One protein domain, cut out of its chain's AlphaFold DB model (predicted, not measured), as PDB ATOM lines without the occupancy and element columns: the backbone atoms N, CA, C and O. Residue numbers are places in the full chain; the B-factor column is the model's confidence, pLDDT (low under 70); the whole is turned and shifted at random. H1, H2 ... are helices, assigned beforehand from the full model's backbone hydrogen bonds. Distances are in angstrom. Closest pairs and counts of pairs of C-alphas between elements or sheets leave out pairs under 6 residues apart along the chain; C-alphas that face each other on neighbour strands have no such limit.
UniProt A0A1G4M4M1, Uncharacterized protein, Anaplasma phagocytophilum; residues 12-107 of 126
ATOM      1  N   TYR A  12     -39.157   5.985  18.704       91.38
ATOM      2  CA  TYR A  12     -39.296   7.037  17.713       91.38
ATOM      3  C   TYR A  12     -39.189   6.451  16.311       91.38
ATOM      4  O   TYR A  12     -38.315   5.637  16.013       91.38
ATOM      5  N   ALA A  13     -40.106   6.880  15.456       91.56
ATOM      6  CA  ALA A  13     -40.228   6.407  14.095       91.56
ATOM      7  C   ALA A  13     -40.542   7.566  13.152       91.56
ATOM      8  O   ALA A  13     -40.765   8.710  13.555       91.56
ATOM      9  N   VAL A  14     -40.588   7.235  11.868       90.56
ATOM     10  CA  VAL A  14     -40.896   8.165  10.785       90.56
ATOM     11  C   VAL A  14     -42.408   8.337  10.577       90.56
ATOM     12  O   VAL A  14     -42.840   9.370  10.069       90.56
ATOM     13  N   VAL A  15     -43.201   7.338  10.967       88.62
ATOM     14  CA  VAL A  15     -44.669   7.338  10.947       88.62
ATOM     15  C   VAL A  15     -45.137   6.665  12.233       88.62
ATOM     16  O   VAL A  15     -44.657   5.576  12.547       88.62
ATOM     17  N   SER A  16     -46.068   7.276  12.971       88.06
ATOM     18  CA  SER A  16     -46.618   6.649  14.172       88.06
ATOM     19  C   SER A  16     -47.437   5.423  13.781       88.06
ATOM     20  O   SER A  16     -48.335   5.505  12.934       88.06
ATOM     21  N   ALA A  17     -47.159   4.302  14.438       85.31
ATOM     22  CA  ALA A  17     -47.862   3.044  14.237       85.31
ATOM     23  C   ALA A  17     -48.515   2.529  15.523       85.31
ATOM     24  O   ALA A  17     -48.830   1.348  15.594       85.31
ATOM     25  N   LYS A  18     -48.824   3.409  16.474       81.69
ATOM     26  CA  LYS A  18     -49.355   3.041  17.784       81.69
ATOM     27  C   LYS A  18     -50.768   2.432  17.762       81.69
ATOM     28  O   LYS A  18     -51.724   3.045  17.280       81.69
ATOM     29  N   ASP A  19     -50.892   1.225  18.305       80.94
ATOM     30  CA  ASP A  19     -52.143   0.495  18.538       80.94
ATOM     31  C   ASP A  19     -51.986  -0.472  19.728       80.94
ATOM     32  O   ASP A  19     -51.029  -0.358  20.483       80.94
ATOM     33  N   ALA A  20     -52.901  -1.434  19.900       79.56
ATOM     34  CA  ALA A  20     -52.857  -2.413  20.994       79.56
ATOM     35  C   ALA A  20     -51.592  -3.301  21.032       79.56
ATOM     36  O   ALA A  20     -51.373  -4.012  22.008       79.56
ATOM     37  N   THR A  21     -50.801  -3.326  19.960       82.38
ATOM     38  CA  THR A  21     -49.625  -4.193  19.797       82.38
ATOM     39  C   THR A  21     -48.373  -3.450  19.344       82.38
ATOM     40  O   THR A  21     -47.269  -3.976  19.490       82.38
ATOM     41  N   HIS A  22     -48.518  -2.234  18.827       85.19
ATOM     42  CA  HIS A  22     -47.437  -1.422  18.287       85.19
ATOM     43  C   HIS A  22     -47.247  -0.137  19.106       85.19
ATOM     44  O   HIS A  22     -48.227   0.512  19.463       85.19
ATOM     45  N   GLY A  23     -45.995   0.246  19.371       86.31
ATOM     46  CA  GLY A  23     -45.637   1.421  20.180       86.31
ATOM     47  C   GLY A  23     -45.014   2.598  19.415       86.31
ATOM     48  O   GLY A  23     -44.667   3.595  20.049       86.31
ATOM     49  N   ASP A  24     -44.859   2.503  18.087       89.69
ATOM     50  CA  ASP A  24     -44.084   3.476  17.308       89.69
ATOM     51  C   ASP A  24     -44.717   4.868  17.345       89.69
ATOM     52  O   ASP A  24     -45.921   5.029  17.099       89.69
ATOM     53  N   THR A  25     -43.889   5.889  17.562       89.38
ATOM     54  CA  THR A  25     -44.355   7.267  17.723       89.38
ATOM     55  C   THR A  25     -43.519   8.273  16.942       89.38
ATOM     56  O   THR A  25     -42.302   8.159  16.822       89.38
ATOM     57  N   THR A  26     -44.187   9.288  16.405       92.00
ATOM     58  CA  THR A  26     -43.569  10.492  15.830       92.00
ATOM     59  C   THR A  26     -43.762  11.713  16.726       92.00
ATOM     60  O   THR A  26     -43.386  12.816  16.334       92.00
ATOM     61  N   LEU A  27     -44.379  11.551  17.901       91.12
ATOM     62  CA  LEU A  27     -44.656  12.646  18.822       91.12
ATOM     63  C   LEU A  27     -43.540  12.744  19.867       91.12
ATOM     64  O   LEU A  27     -43.293  11.792  20.608       91.12
ATOM     65  N   CYS A  28     -42.877  13.898  19.948       90.50
ATOM     66  CA  CYS A  28     -41.842  14.153  20.945       90.50
ATOM     67  C   CYS A  28     -42.411  13.984  22.358       90.50
ATOM     68  O   CYS A  28     -43.385  14.631  22.740       90.50
ATOM     69  N   GLY A  29     -41.783  13.106  23.133       87.00
ATOM     70  CA  GLY A  29     -42.169  12.822  24.506       87.00
ATOM     71  C   GLY A  29     -43.503  12.117  24.693       87.00
ATOM     72  O   GLY A  29     -44.072  12.194  25.781       87.00
ATOM     73  N   ASP A  30     -43.962  11.390  23.675       86.12
ATOM     74  CA  ASP A  30     -45.051  10.432  23.827       86.12
ATOM     75  C   ASP A  30     -44.766   9.417  24.954       86.12
ATOM     76  O   ASP A  30     -43.624   9.174  25.359       86.12
ATOM     77  N   ILE A  31     -45.831   8.822  25.482       77.38
ATOM     78  CA  ILE A  31     -45.764   7.798  26.525       77.38
ATOM     79  C   ILE A  31     -45.957   6.447  25.847       77.38
ATOM     80  O   ILE A  31     -46.974   6.234  25.191       77.38
ATOM     81  N   GLY A  32     -44.988   5.542  25.980       69.31
ATOM     82  CA  GLY A  32     -45.056   4.191  25.417       69.31
ATOM     83  C   GLY A  32     -46.277   3.415  25.912       69.31
ATOM     84  O   GLY A  32     -46.821   3.705  26.977       69.31
ATOM     85  N   ASP A  33     -46.721   2.436  25.127       70.44
ATOM     86  CA  ASP A  33     -47.690   1.446  25.601       70.44
ATOM     87  C   ASP A  33     -46.911   0.225  26.096       70.44
ATOM     88  O   ASP A  33     -46.309  -0.488  25.296       70.44
ATOM     89  N   GLY A  34     -46.925  -0.027  27.408       68.69
ATOM     90  CA  GLY A  34     -46.249  -1.186  28.012       68.69
ATOM     91  C   GLY A  34     -46.821  -2.544  27.579       68.69
ATOM     92  O   GLY A  34     -46.285  -3.587  27.947       68.69
ATOM     93  N   SER A  35     -47.911  -2.547  26.807       74.75
ATOM     94  CA  SER A  35     -48.517  -3.736  26.197       74.75
ATOM     95  C   SER A  35     -48.049  -3.961  24.755       74.75
ATOM     96  O   SER A  35     -48.385  -4.987  24.160       74.75
ATOM     97  N   ALA A  36     -47.292  -3.022  24.174       80.06
ATOM     98  CA  ALA A  36     -46.813  -3.129  22.806       80.06
ATOM     99  C   ALA A  36     -45.813  -4.286  22.672       80.06
ATOM    100  O   ALA A  36     -44.772  -4.329  23.320       80.06
ATOM    101  N   SER A  37     -46.104  -5.225  21.776       84.88
ATOM    102  CA  SER A  37     -45.211  -6.336  21.440       84.88
ATOM    103  C   SER A  37     -44.235  -5.986  20.314       84.88
ATOM    104  O   SER A  37     -43.290  -6.730  20.059       84.88
ATOM    105  N   SER A  38     -44.441  -4.862  19.625       85.31
ATOM    106  CA  SER A  38     -43.603  -4.347  18.538       85.31
ATOM    107  C   SER A  38     -43.537  -2.820  18.582       85.31
ATOM    108  O   SER A  38     -44.354  -2.185  19.242       85.31
ATOM    109  N   GLY A  39     -42.568  -2.211  17.895       85.00
ATOM    110  CA  GLY A  39     -42.480  -0.748  17.841       85.00
ATOM    111  C   GLY A  39     -42.164  -0.093  19.185       85.00
ATOM    112  O   GLY A  39     -42.619   1.008  19.461       85.00
ATOM    113  N   HIS A  40     -41.439  -0.790  20.053       85.38
ATOM    114  CA  HIS A  40     -40.993  -0.281  21.344       85.38
ATOM    115  C   HIS A  40     -39.479  -0.455  21.465       85.38
ATOM    116  O   HIS A  40     -38.875  -1.307  20.807       85.38
ATOM    117  N   SER A  41     -38.859   0.359  22.313       84.69
ATOM    118  CA  SER A  41     -37.436   0.267  22.620       84.69
ATOM    119  C   SER A  41     -37.247  -0.184  24.060       84.69
ATOM    120  O   SER A  41     -37.706   0.485  24.981       84.69
ATOM    121  N   ALA A  42     -36.490  -1.266  24.263       80.62
ATOM    122  CA  ALA A  42     -36.075  -1.710  25.599       80.62
ATOM    123  C   ALA A  42     -35.114  -0.718  26.288       80.62
ATOM    124  O   ALA A  42     -34.843  -0.826  27.483       80.62
ATOM    125  N   ILE A  43     -34.563   0.233  25.525       82.19
ATOM    126  CA  ILE A  43     -33.723   1.321  26.025       82.19
ATOM    127  C   ILE A  43     -34.536   2.619  25.955       82.19
ATOM    128  O   ILE A  43     -35.056   2.925  24.877       82.19
ATOM    129  N   PRO A  44     -34.612   3.409  27.044       81.25
ATOM    130  CA  PRO A  44     -35.278   4.706  27.023       81.25
ATOM    131  C   PRO A  44     -34.710   5.608  25.926       81.25
ATOM    132  O   PRO A  44     -33.500   5.851  25.884       81.25
ATOM    133  N   GLN A  45     -35.584   6.106  25.053       85.88
ATOM    134  CA  GLN A  45     -35.210   7.073  24.027       85.88
ATOM    135  C   GLN A  45     -35.334   8.499  24.559       85.88
ATOM    136  O   GLN A  45     -36.190   8.810  25.389       85.88
ATOM    137  N   VAL A  46     -34.462   9.377  24.079       85.75
ATOM    138  CA  VAL A  46     -34.383  10.781  24.496       85.75
ATOM    139  C   VAL A  46     -34.498  11.719  23.295       85.75
ATOM    140  O   VAL A  46     -34.538  11.284  22.147       85.75
ATOM    141  N   LEU A  47     -34.510  13.032  23.540       87.12
ATOM    142  CA  LEU A  47     -34.709  14.049  22.502       87.12
ATOM    143  C   LEU A  47     -33.748  13.932  21.298       87.12
ATOM    144  O   LEU A  47     -34.146  14.207  20.172       87.12
ATOM    145  N   LYS A  48     -32.501  13.476  21.487       85.12
ATOM    146  CA  LYS A  48     -31.579  13.224  20.356       85.12
ATOM    147  C   LYS A  48     -32.037  12.081  19.441       85.12
ATOM    148  O   LYS A  48     -31.797  12.148  18.240       85.12
ATOM    149  N   ASP A  49     -32.687  11.061  19.995       89.06
ATOM    150  CA  ASP A  49     -33.195   9.922  19.233       89.06
ATOM    151  C   ASP A  49     -34.430  10.354  18.441       89.06
ATOM    152  O   ASP A  49     -34.537  10.034  17.265       89.06
ATOM    153  N   PHE A  50     -35.281  11.206  19.023       89.69
ATOM    154  CA  PHE A  50     -36.375  11.864  18.299       89.69
ATOM    155  C   PHE A  50     -35.870  12.672  17.097       89.69
ATOM    156  O   PHE A  50     -36.355  12.498  15.979       89.69
ATOM    157  N   VAL A  51     -34.867  13.536  17.296       88.19
ATOM    158  CA  VAL A  51     -34.313  14.334  16.189       88.19
ATOM    159  C   VAL A  51     -33.769  13.420  15.087       88.19
ATOM    160  O   VAL A  51     -34.019  13.657  13.908       88.19
ATOM    161  N   LYS A  52     -33.079  12.340  15.460       87.69
ATOM    162  CA  LYS A  52     -32.476  11.404  14.509       87.69
ATOM    163  C   LYS A  52     -33.502  10.549  13.757       87.69
ATOM    164  O   LYS A  52     -33.420  10.454  12.536       87.69
ATOM    165  N   GLU A  53     -34.425   9.914  14.471       90.44
ATOM    166  CA  GLU A  53     -35.324   8.888  13.926       90.44
ATOM    167  C   GLU A  53     -36.647   9.474  13.403       90.44
ATOM    168  O   GLU A  53     -37.227   8.942  12.455       90.44
ATOM    169  N   THR A  54     -37.123  10.585  13.979       91.31
ATOM    170  CA  THR A  54     -38.414  11.195  13.621       91.31
ATOM    171  C   THR A  54     -38.276  12.432  12.743       91.31
ATOM    172  O   THR A  54     -39.014  12.540  11.758       91.31
ATOM    173  N   LEU A  55     -37.364  13.355  13.070       89.31
ATOM    174  CA  LEU A  55     -37.178  14.577  12.274       89.31
ATOM    175  C   LEU A  55     -36.264  14.349  11.065       89.31
ATOM    176  O   LEU A  55     -36.502  14.914   9.998       89.31
ATOM    177  N   GLY A  56     -35.233  13.513  11.212       83.00
ATOM    178  CA  GLY A  56     -34.243  13.272  10.167       83.00
ATOM    179  C   GLY A  56     -33.519  14.565   9.774       83.00
ATOM    180  O   GLY A  56     -32.809  15.162  10.581       83.00
ATOM    181  N   ASP A  57     -33.713  15.010   8.532       74.56
ATOM    182  CA  ASP A  57     -33.194  16.285   8.017       74.56
ATOM    183  C   ASP A  57     -34.071  17.500   8.361       74.56
ATOM    184  O   ASP A  57     -33.702  18.619   8.026       74.56
ATOM    185  N   GLY A  58     -35.211  17.291   9.029       67.56
ATOM    186  CA  GLY A  58     -36.111  18.340   9.522       67.56
ATOM    187  C   GLY A  58     -37.289  18.672   8.643       67.56
ATOM    188  O   GLY A  58     -38.169  19.427   9.050       67.56
ATOM    189  N   SER A  59     -37.353  18.052   7.469       73.19
ATOM    190  CA  SER A  59     -38.509  18.145   6.584       73.19
ATOM    191  C   SER A  59     -39.674  17.249   7.028       73.19
ATOM    192  O   SER A  59     -40.795  17.392   6.542       73.19
ATOM    193  N   ARG A  60     -39.419  16.300   7.938       83.75
ATOM    194  CA  ARG A  60     -40.352  15.234   8.321       83.75
ATOM    195  C   ARG A  60     -40.881  15.468   9.730       83.75
ATOM    196  O   ARG A  60     -40.114  15.788  10.630       83.75
ATOM    197  N   ASN A  61     -42.187  15.263   9.928       88.38
ATOM    198  CA  ASN A  61     -42.851  15.340  11.241       88.38
ATOM    199  C   ASN A  61     -42.678  16.687  11.976       88.38
ATOM    200  O   ASN A  61     -42.894  16.776  13.188       88.38
ATOM    201  N   TRP A  62     -42.296  17.739  11.247       88.88
ATOM    202  CA  TRP A  62     -42.141  19.096  11.753       88.88
ATOM    203  C   TRP A  62     -43.075  20.055  11.001       88.88
ATOM    204  O   TRP A  62     -43.154  19.980   9.775       88.88
ATOM    205  N   PRO A  63     -43.789  20.966  11.692       90.38
ATOM    206  CA  PRO A  63     -43.906  21.099  13.151       90.38
ATOM    207  C   PRO A  63     -44.912  20.120  13.786       90.38
ATOM    208  O   PRO A  63     -45.132  20.183  14.993       90.38
ATOM    209  N   THR A  64     -45.557  19.273  12.977       91.25
ATOM    210  CA  THR A  64     -46.668  18.397  13.380       91.25
ATOM    211  C   THR A  64     -46.306  16.926  13.169       91.25
ATOM    212  O   THR A  64     -45.702  16.589  12.151       91.25
ATOM    213  N   SER A  65     -46.690  16.065  14.109       91.12
ATOM    214  CA  SER A  65     -46.515  14.612  14.056       91.12
ATOM    215  C   SER A  65     -47.281  13.961  12.889       91.12
ATOM    216  O   SER A  65     -48.174  14.559  12.287       91.12
ATOM    217  N   THR A  66     -46.934  12.717  12.545       89.38
ATOM    218  CA  THR A  66     -47.603  11.953  11.478       89.38
ATOM    219  C   THR A  66     -48.071  10.604  11.999       89.38
ATOM    220  O   THR A  66     -47.290   9.838  12.562       89.38
ATOM    221  N   VAL A  67     -49.324  10.249  11.724       85.31
ATOM    222  CA  VAL A  67     -49.868   8.908  11.985       85.31
ATOM    223  C   VAL A  67     -50.074   8.130  10.696       85.31
ATOM    224  O   VAL A  67     -50.389   8.707   9.652       85.31
ATOM    225  N   ALA A  68     -49.927   6.805  10.759       78.44
ATOM    226  CA  ALA A  68     -50.361   5.945   9.666       78.44
ATOM    227  C   ALA A  68     -51.882   6.076   9.470       78.44
ATOM    228  O   ALA A  68     -52.637   6.221  10.434       78.44
ATOM    229  N   SER A  69     -52.343   6.031   8.219       64.12
ATOM    230  CA  SER A  69     -53.760   6.214   7.912       64.12
ATOM    231  C   SER A  69     -54.624   5.144   8.592       64.12
ATOM    232  O   SER A  69     -54.432   3.950   8.369       64.12
ATOM    233  N   SER A  70     -55.657   5.606   9.308       56.84
ATOM    234  CA  SER A  70     -56.732   4.844   9.978       56.84
ATOM    235  C   SER A  70     -56.395   4.271  11.367       56.84
ATOM    236  O   SER A  70     -55.637   3.318  11.504       56.84
ATOM    237  N   GLY A  71     -57.070   4.796  12.399       58.53
ATOM    238  CA  GLY A  71     -57.295   4.119  13.688       58.53
ATOM    239  C   GLY A  71     -56.179   4.192  14.735       58.53
ATOM    240  O   GLY A  71     -56.406   3.767  15.867       58.53
ATOM    241  N   LYS A  72     -55.010   4.737  14.394       68.19
ATOM    242  CA  LYS A  72     -53.851   4.820  15.291       68.19
ATOM    243  C   LYS A  72     -53.791   6.173  15.997       68.19
ATOM    244  O   LYS A  72     -54.052   7.199  15.380       68.19
ATOM    245  N   LYS A  73     -53.487   6.169  17.298       68.56
ATOM    246  CA  LYS A  73     -53.509   7.357  18.176       68.56
ATOM    247  C   LYS A  73     -52.125   7.663  18.746       68.56
ATOM    248  O   LYS A  73     -51.337   6.740  18.865       68.56
ATOM    249  N   PRO A  74     -51.847   8.897  19.194       68.19
ATOM    250  CA  PRO A  74     -52.717  10.073  19.141       68.19
ATOM    251  C   PRO A  74     -52.856  10.623  17.720       68.19
ATOM    252  O   PRO A  74     -51.919  10.550  16.934       68.19
ATOM    253  N   ASP A  75     -54.036  11.157  17.400       81.44
ATOM    254  CA  ASP A  75     -54.241  11.896  16.153       81.44
ATOM    255  C   ASP A  75     -53.353  13.160  16.168       81.44
ATOM    256  O   ASP A  75     -53.296  13.822  17.212       81.44
ATOM    257  N   PRO A  76     -52.675  13.518  15.060       86.31
ATOM    258  CA  PRO A  76     -51.797  14.677  15.031       86.31
ATOM    259  C   PRO A  76     -52.548  15.963  15.350       86.31
ATOM    260  O   PRO A  76     -53.606  16.244  14.779       86.31
ATOM    261  N   VAL A  77     -51.969  16.773  16.232       90.06
ATOM    262  CA  VAL A  77     -52.469  18.116  16.531       90.06
ATOM    263  C   VAL A  77     -51.520  19.120  15.898       90.06
ATOM    264  O   VAL A  77     -50.305  18.972  15.974       90.06
ATOM    265  N   THR A  78     -52.060  20.165  15.272       90.75
ATOM    266  CA  THR A  78     -51.242  21.208  14.645       90.75
ATOM    267  C   THR A  78     -50.180  21.735  15.617       90.75
ATOM    268  O   THR A  78     -50.513  22.233  16.691       90.75
ATOM    269  N   ASN A  79     -48.910  21.663  15.206       88.56
ATOM    270  CA  ASN A  79     -47.728  22.097  15.964       88.56
ATOM    271  C   ASN A  79     -47.457  21.324  17.274       88.56
ATOM    272  O   ASN A  79     -46.790  21.854  18.172       88.56
ATOM    273  N   ASP A  80     -47.955  20.094  17.412       92.06
ATOM    274  CA  ASP A  80     -47.726  19.252  18.593       92.06
ATOM    275  C   ASP A  80     -46.234  19.015  18.884       92.06
ATOM    276  O   ASP A  80     -45.781  19.259  20.004       92.06
ATOM    277  N   ASN A  81     -45.443  18.656  17.872       90.25
ATOM    278  CA  ASN A  81     -44.005  18.443  18.002       90.25
ATOM    279  C   ASN A  81     -43.253  19.735  18.311       90.25
ATOM    280  O   ASN A  81     -42.379  19.731  19.176       90.25
ATOM    281  N   ALA A  82     -43.609  20.855  17.680       90.31
ATOM    282  CA  ALA A  82     -42.994  22.142  18.009       90.31
ATOM    283  C   ALA A  82     -43.224  22.531  19.482       90.31
ATOM    284  O   ALA A  82     -42.301  22.987  20.160       90.31
ATOM    285  N   THR A  83     -44.430  22.289  20.000       90.06
ATOM    286  CA  THR A  83     -44.789  22.576  21.399       90.06
ATOM    287  C   THR A  83     -44.076  21.638  22.377       90.06
ATOM    288  O   THR A  83     -43.547  22.082  23.404       90.06
ATOM    289  N   ALA A  84     -44.030  20.343  22.060       89.69
ATOM    290  CA  ALA A  84     -43.373  19.333  22.880       89.69
ATOM    291  C   ALA A  84     -41.851  19.548  22.941       89.69
ATOM    292  O   ALA A  84     -41.291  19.627  24.035       89.69
ATOM    293  N   VAL A  85     -41.200  19.773  21.793       87.56
ATOM    294  CA  VAL A  85     -39.761  20.077  21.719       87.56
ATOM    295  C   VAL A  85     -39.432  21.349  22.497       87.56
ATOM    296  O   VAL A  85     -38.484  21.351  23.282       87.56
ATOM    297  N   ALA A  86     -40.224  22.418  22.351       88.06
ATOM    298  CA  ALA A  86     -40.023  23.642  23.127       88.06
ATOM    299  C   ALA A  86     -40.092  23.371  24.637       88.06
ATOM    300  O   ALA A  86     -39.247  23.847  25.397       88.06
ATOM    301  N   THR A  87     -41.054  22.553  25.070       86.88
ATOM    302  CA  THR A  87     -41.208  22.169  26.475       86.88
ATOM    303  C   THR A  87     -40.001  21.379  26.979       86.88
ATOM    304  O   THR A  87     -39.465  21.699  28.041       86.88
ATOM    305  N   ASP A  88     -39.519  20.389  26.232       85.06
ATOM    306  CA  ASP A  88     -38.377  19.576  26.660       85.06
ATOM    307  C   ASP A  88     -37.070  20.369  26.679       85.06
ATOM    308  O   ASP A  88     -36.300  20.259  27.637       85.06
ATOM    309  N   LEU A  89     -36.864  21.281  25.724       85.50
ATOM    310  CA  LEU A  89     -35.729  22.205  25.742       85.50
ATOM    311  C   LEU A  89     -35.704  23.089  26.996       85.50
ATOM    312  O   LEU A  89     -34.623  23.459  27.457       85.50
ATOM    313  N   THR A  90     -36.848  23.431  27.601       84.56
ATOM    314  CA  THR A  90     -36.837  24.184  28.870       84.56
ATOM    315  C   THR A  90     -36.309  23.355  30.043       84.56
ATOM    316  O   THR A  90     -35.619  23.914  30.897       84.56
ATOM    317  N   LYS A  91     -36.553  22.038  30.040       83.19
ATOM    318  CA  LYS A  91     -36.246  21.104  31.139       83.19
ATOM    319  C   LYS A  91     -34.820  20.540  31.113       83.19
ATOM    320  O   LYS A  91     -34.367  20.016  32.125       83.19
ATOM    321  N   LEU A  92     -34.123  20.625  29.979       80.50
ATOM    322  CA  LEU A  92     -32.751  20.125  29.827       80.50
ATOM    323  C   LEU A  92     -31.697  21.012  30.514       80.50
ATOM    324  O   LEU A  92     -31.934  22.191  30.787       80.50
ATOM    325  N   SER A  93     -30.502  20.462  30.757       82.88
ATOM    326  CA  SER A  93     -29.335  21.250  31.179       82.88
ATOM    327  C   SER A  93     -28.761  22.079  30.018       82.88
ATOM    328  O   SER A  93     -29.001  21.783  28.848       82.88
ATOM    329  N   SER A  94     -27.991  23.133  30.309       79.38
ATOM    330  CA  SER A  94     -27.446  24.040  29.278       79.38
ATOM    331  C   SER A  94     -26.580  23.335  28.221       79.38
ATOM    332  O   SER A  94     -26.592  23.723  27.051       79.38
ATOM    333  N   GLU A  95     -25.850  22.290  28.611       79.31
ATOM    334  CA  GLU A  95     -25.013  21.496  27.706       79.31
ATOM    335  C   GLU A  95     -25.872  20.660  26.743       79.31
ATOM    336  O   GLU A  95     -25.696  20.726  25.527       79.31
ATOM    337  N   GLU A  96     -26.888  19.970  27.268       76.06
ATOM    338  CA  GLU A  96     -27.840  19.186  26.470       76.06
ATOM    339  C   GLU A  96     -28.652  20.075  25.515       76.06
ATOM    340  O   GLU A  96     -28.852  19.707  24.356       76.06
ATOM    341  N   LYS A  97     -29.051  21.278  25.957       76.62
ATOM    342  CA  LYS A  97     -29.712  22.271  25.093       76.62
ATOM    343  C   LYS A  97     -28.840  22.666  23.908       76.62
ATOM    344  O   LYS A  97     -29.354  22.775  22.803       76.62
ATOM    345  N   THR A  98     -27.540  22.861  24.122       80.00
ATOM    346  CA  THR A  98     -26.610  23.275  23.058       80.00
ATOM    347  C   THR A  98     -26.443  22.174  22.012       80.00
ATOM    348  O   THR A  98     -26.462  22.449  20.812       80.00
ATOM    349  N   ILE A  99     -26.349  20.916  22.451       77.69
ATOM    350  CA  ILE A  99     -26.240  19.759  21.553       77.69
ATOM    351  C   ILE A  99     -27.512  19.608  20.710       77.69
ATOM    352  O   ILE A  99     -27.429  19.470  19.491       77.69
ATOM    353  N   VAL A 100     -28.692  19.679  21.336       74.50
ATOM    354  CA  VAL A 100     -29.968  19.556  20.617       74.50
ATOM    355  C   VAL A 100     -30.207  20.751  19.700       74.50
ATOM    356  O   VAL A 100     -30.644  20.556  18.573       74.50
ATOM    357  N   ALA A 101     -29.869  21.970  20.127       77.88
ATOM    358  CA  ALA A 101     -29.960  23.153  19.277       77.88
ATOM    359  C   ALA A 101     -29.058  23.038  18.042       77.88
ATOM    360  O   ALA A 101     -29.482  23.420  16.961       77.88
ATOM    361  N   GLY A 102     -27.853  22.470  18.167       75.19
ATOM    362  CA  GLY A 102     -26.974  22.211  17.023       75.19
ATOM    363  C   GLY A 102     -27.520  21.144  16.068       75.19
ATOM    364  O   GLY A 102     -27.434  21.303  14.850       75.19
ATOM    365  N   LEU A 103     -28.121  20.079  16.609       75.69
ATOM    366  CA  LEU A 103     -28.791  19.057  15.802       75.69
ATOM    367  C   LEU A 103     -30.004  19.641  15.070       75.69
ATOM    368  O   LEU A 103     -30.109  19.468  13.864       75.69
ATOM    369  N   LEU A 104     -30.855  20.401  15.766       73.56
ATOM    370  CA  LEU A 104     -31.996  21.088  15.167       73.56
ATOM    371  C   LEU A 104     -31.549  22.149  14.157       73.56
ATOM    372  O   LEU A 104     -32.114  22.210  13.080       73.56
ATOM    373  N   ALA A 105     -30.508  22.935  14.431       74.69
ATOM    374  CA  ALA A 105     -29.999  23.937  13.492       74.69
ATOM    375  C   ALA A 105     -29.577  23.316  12.151       74.69
ATOM    376  O   ALA A 105     -29.837  23.887  11.098       74.69
ATOM    377  N   LYS A 106     -28.990  22.113  12.175       64.81
ATOM    378  CA  LYS A 106     -28.653  21.353  10.959       64.81
ATOM    379  C   LYS A 106     -29.891  20.850  10.197       64.81
ATOM    380  O   LYS A 106     -29.801  20.532   9.018       64.81
ATOM    381  N   THR A 107     -31.019  20.792  10.886       60.88
ATOM    382  CA  THR A 107     -32.320  20.268  10.468       60.88
ATOM    383  C   THR A 107     -33.256  21.407   9.979       60.88
ATOM    384  O   THR A 107     -34.309  21.149   9.417       60.88
TER     385      THR A 107
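This is residues 12 to 107 of the 126 residues of an uncharacterized protein of Anaplasma phagocytophilum (UniProt A0A1G4M4M1). This domain has little regular structure: helices H1, H2 and H3 stand side by side as a triangle at one end, and loops, residues 12 to 46 and 56 to 79, make most of the rest. The printed part has 96 residues, three named helices in that order and no named strand; the class is all helix, with 35 residues, under half, in named elements. It is compact, radius of gyration of the C-alphas 13.1 A, spans 37 by 27 by 20 A.

Start at H3, residues 94 to 107: it touches H1, residues 47 to 55, the same way at a shallow tilt of 11 degrees, closest C-alphas Lys 48 and Val 100, 6.5 A. H2, residues 80 to 91, is close to but not clearly touching H3, closest C-alphas Leu 89 and Lys 97, 6.1 A, and H1, Leu 47 and Asp 88, 7.8 A. Each O i to N i+4 pair is within hydrogen-bond range in H1 and H3; in H2, 7 of 8.

Find C-alpha 94 at (-27.446, 24.040, 29.278); H3 runs 19.8 A to C-alpha 107 at (-32.320, 20.268, 10.468). H2 spans 17.1 A, H1 10.5 A.

The printed part has no cut. H1 to H2 is a long link, H2 to H3 tight. Confidence is under 70 at residues 32, 34, 58, 69 to 74 and 106 to 107.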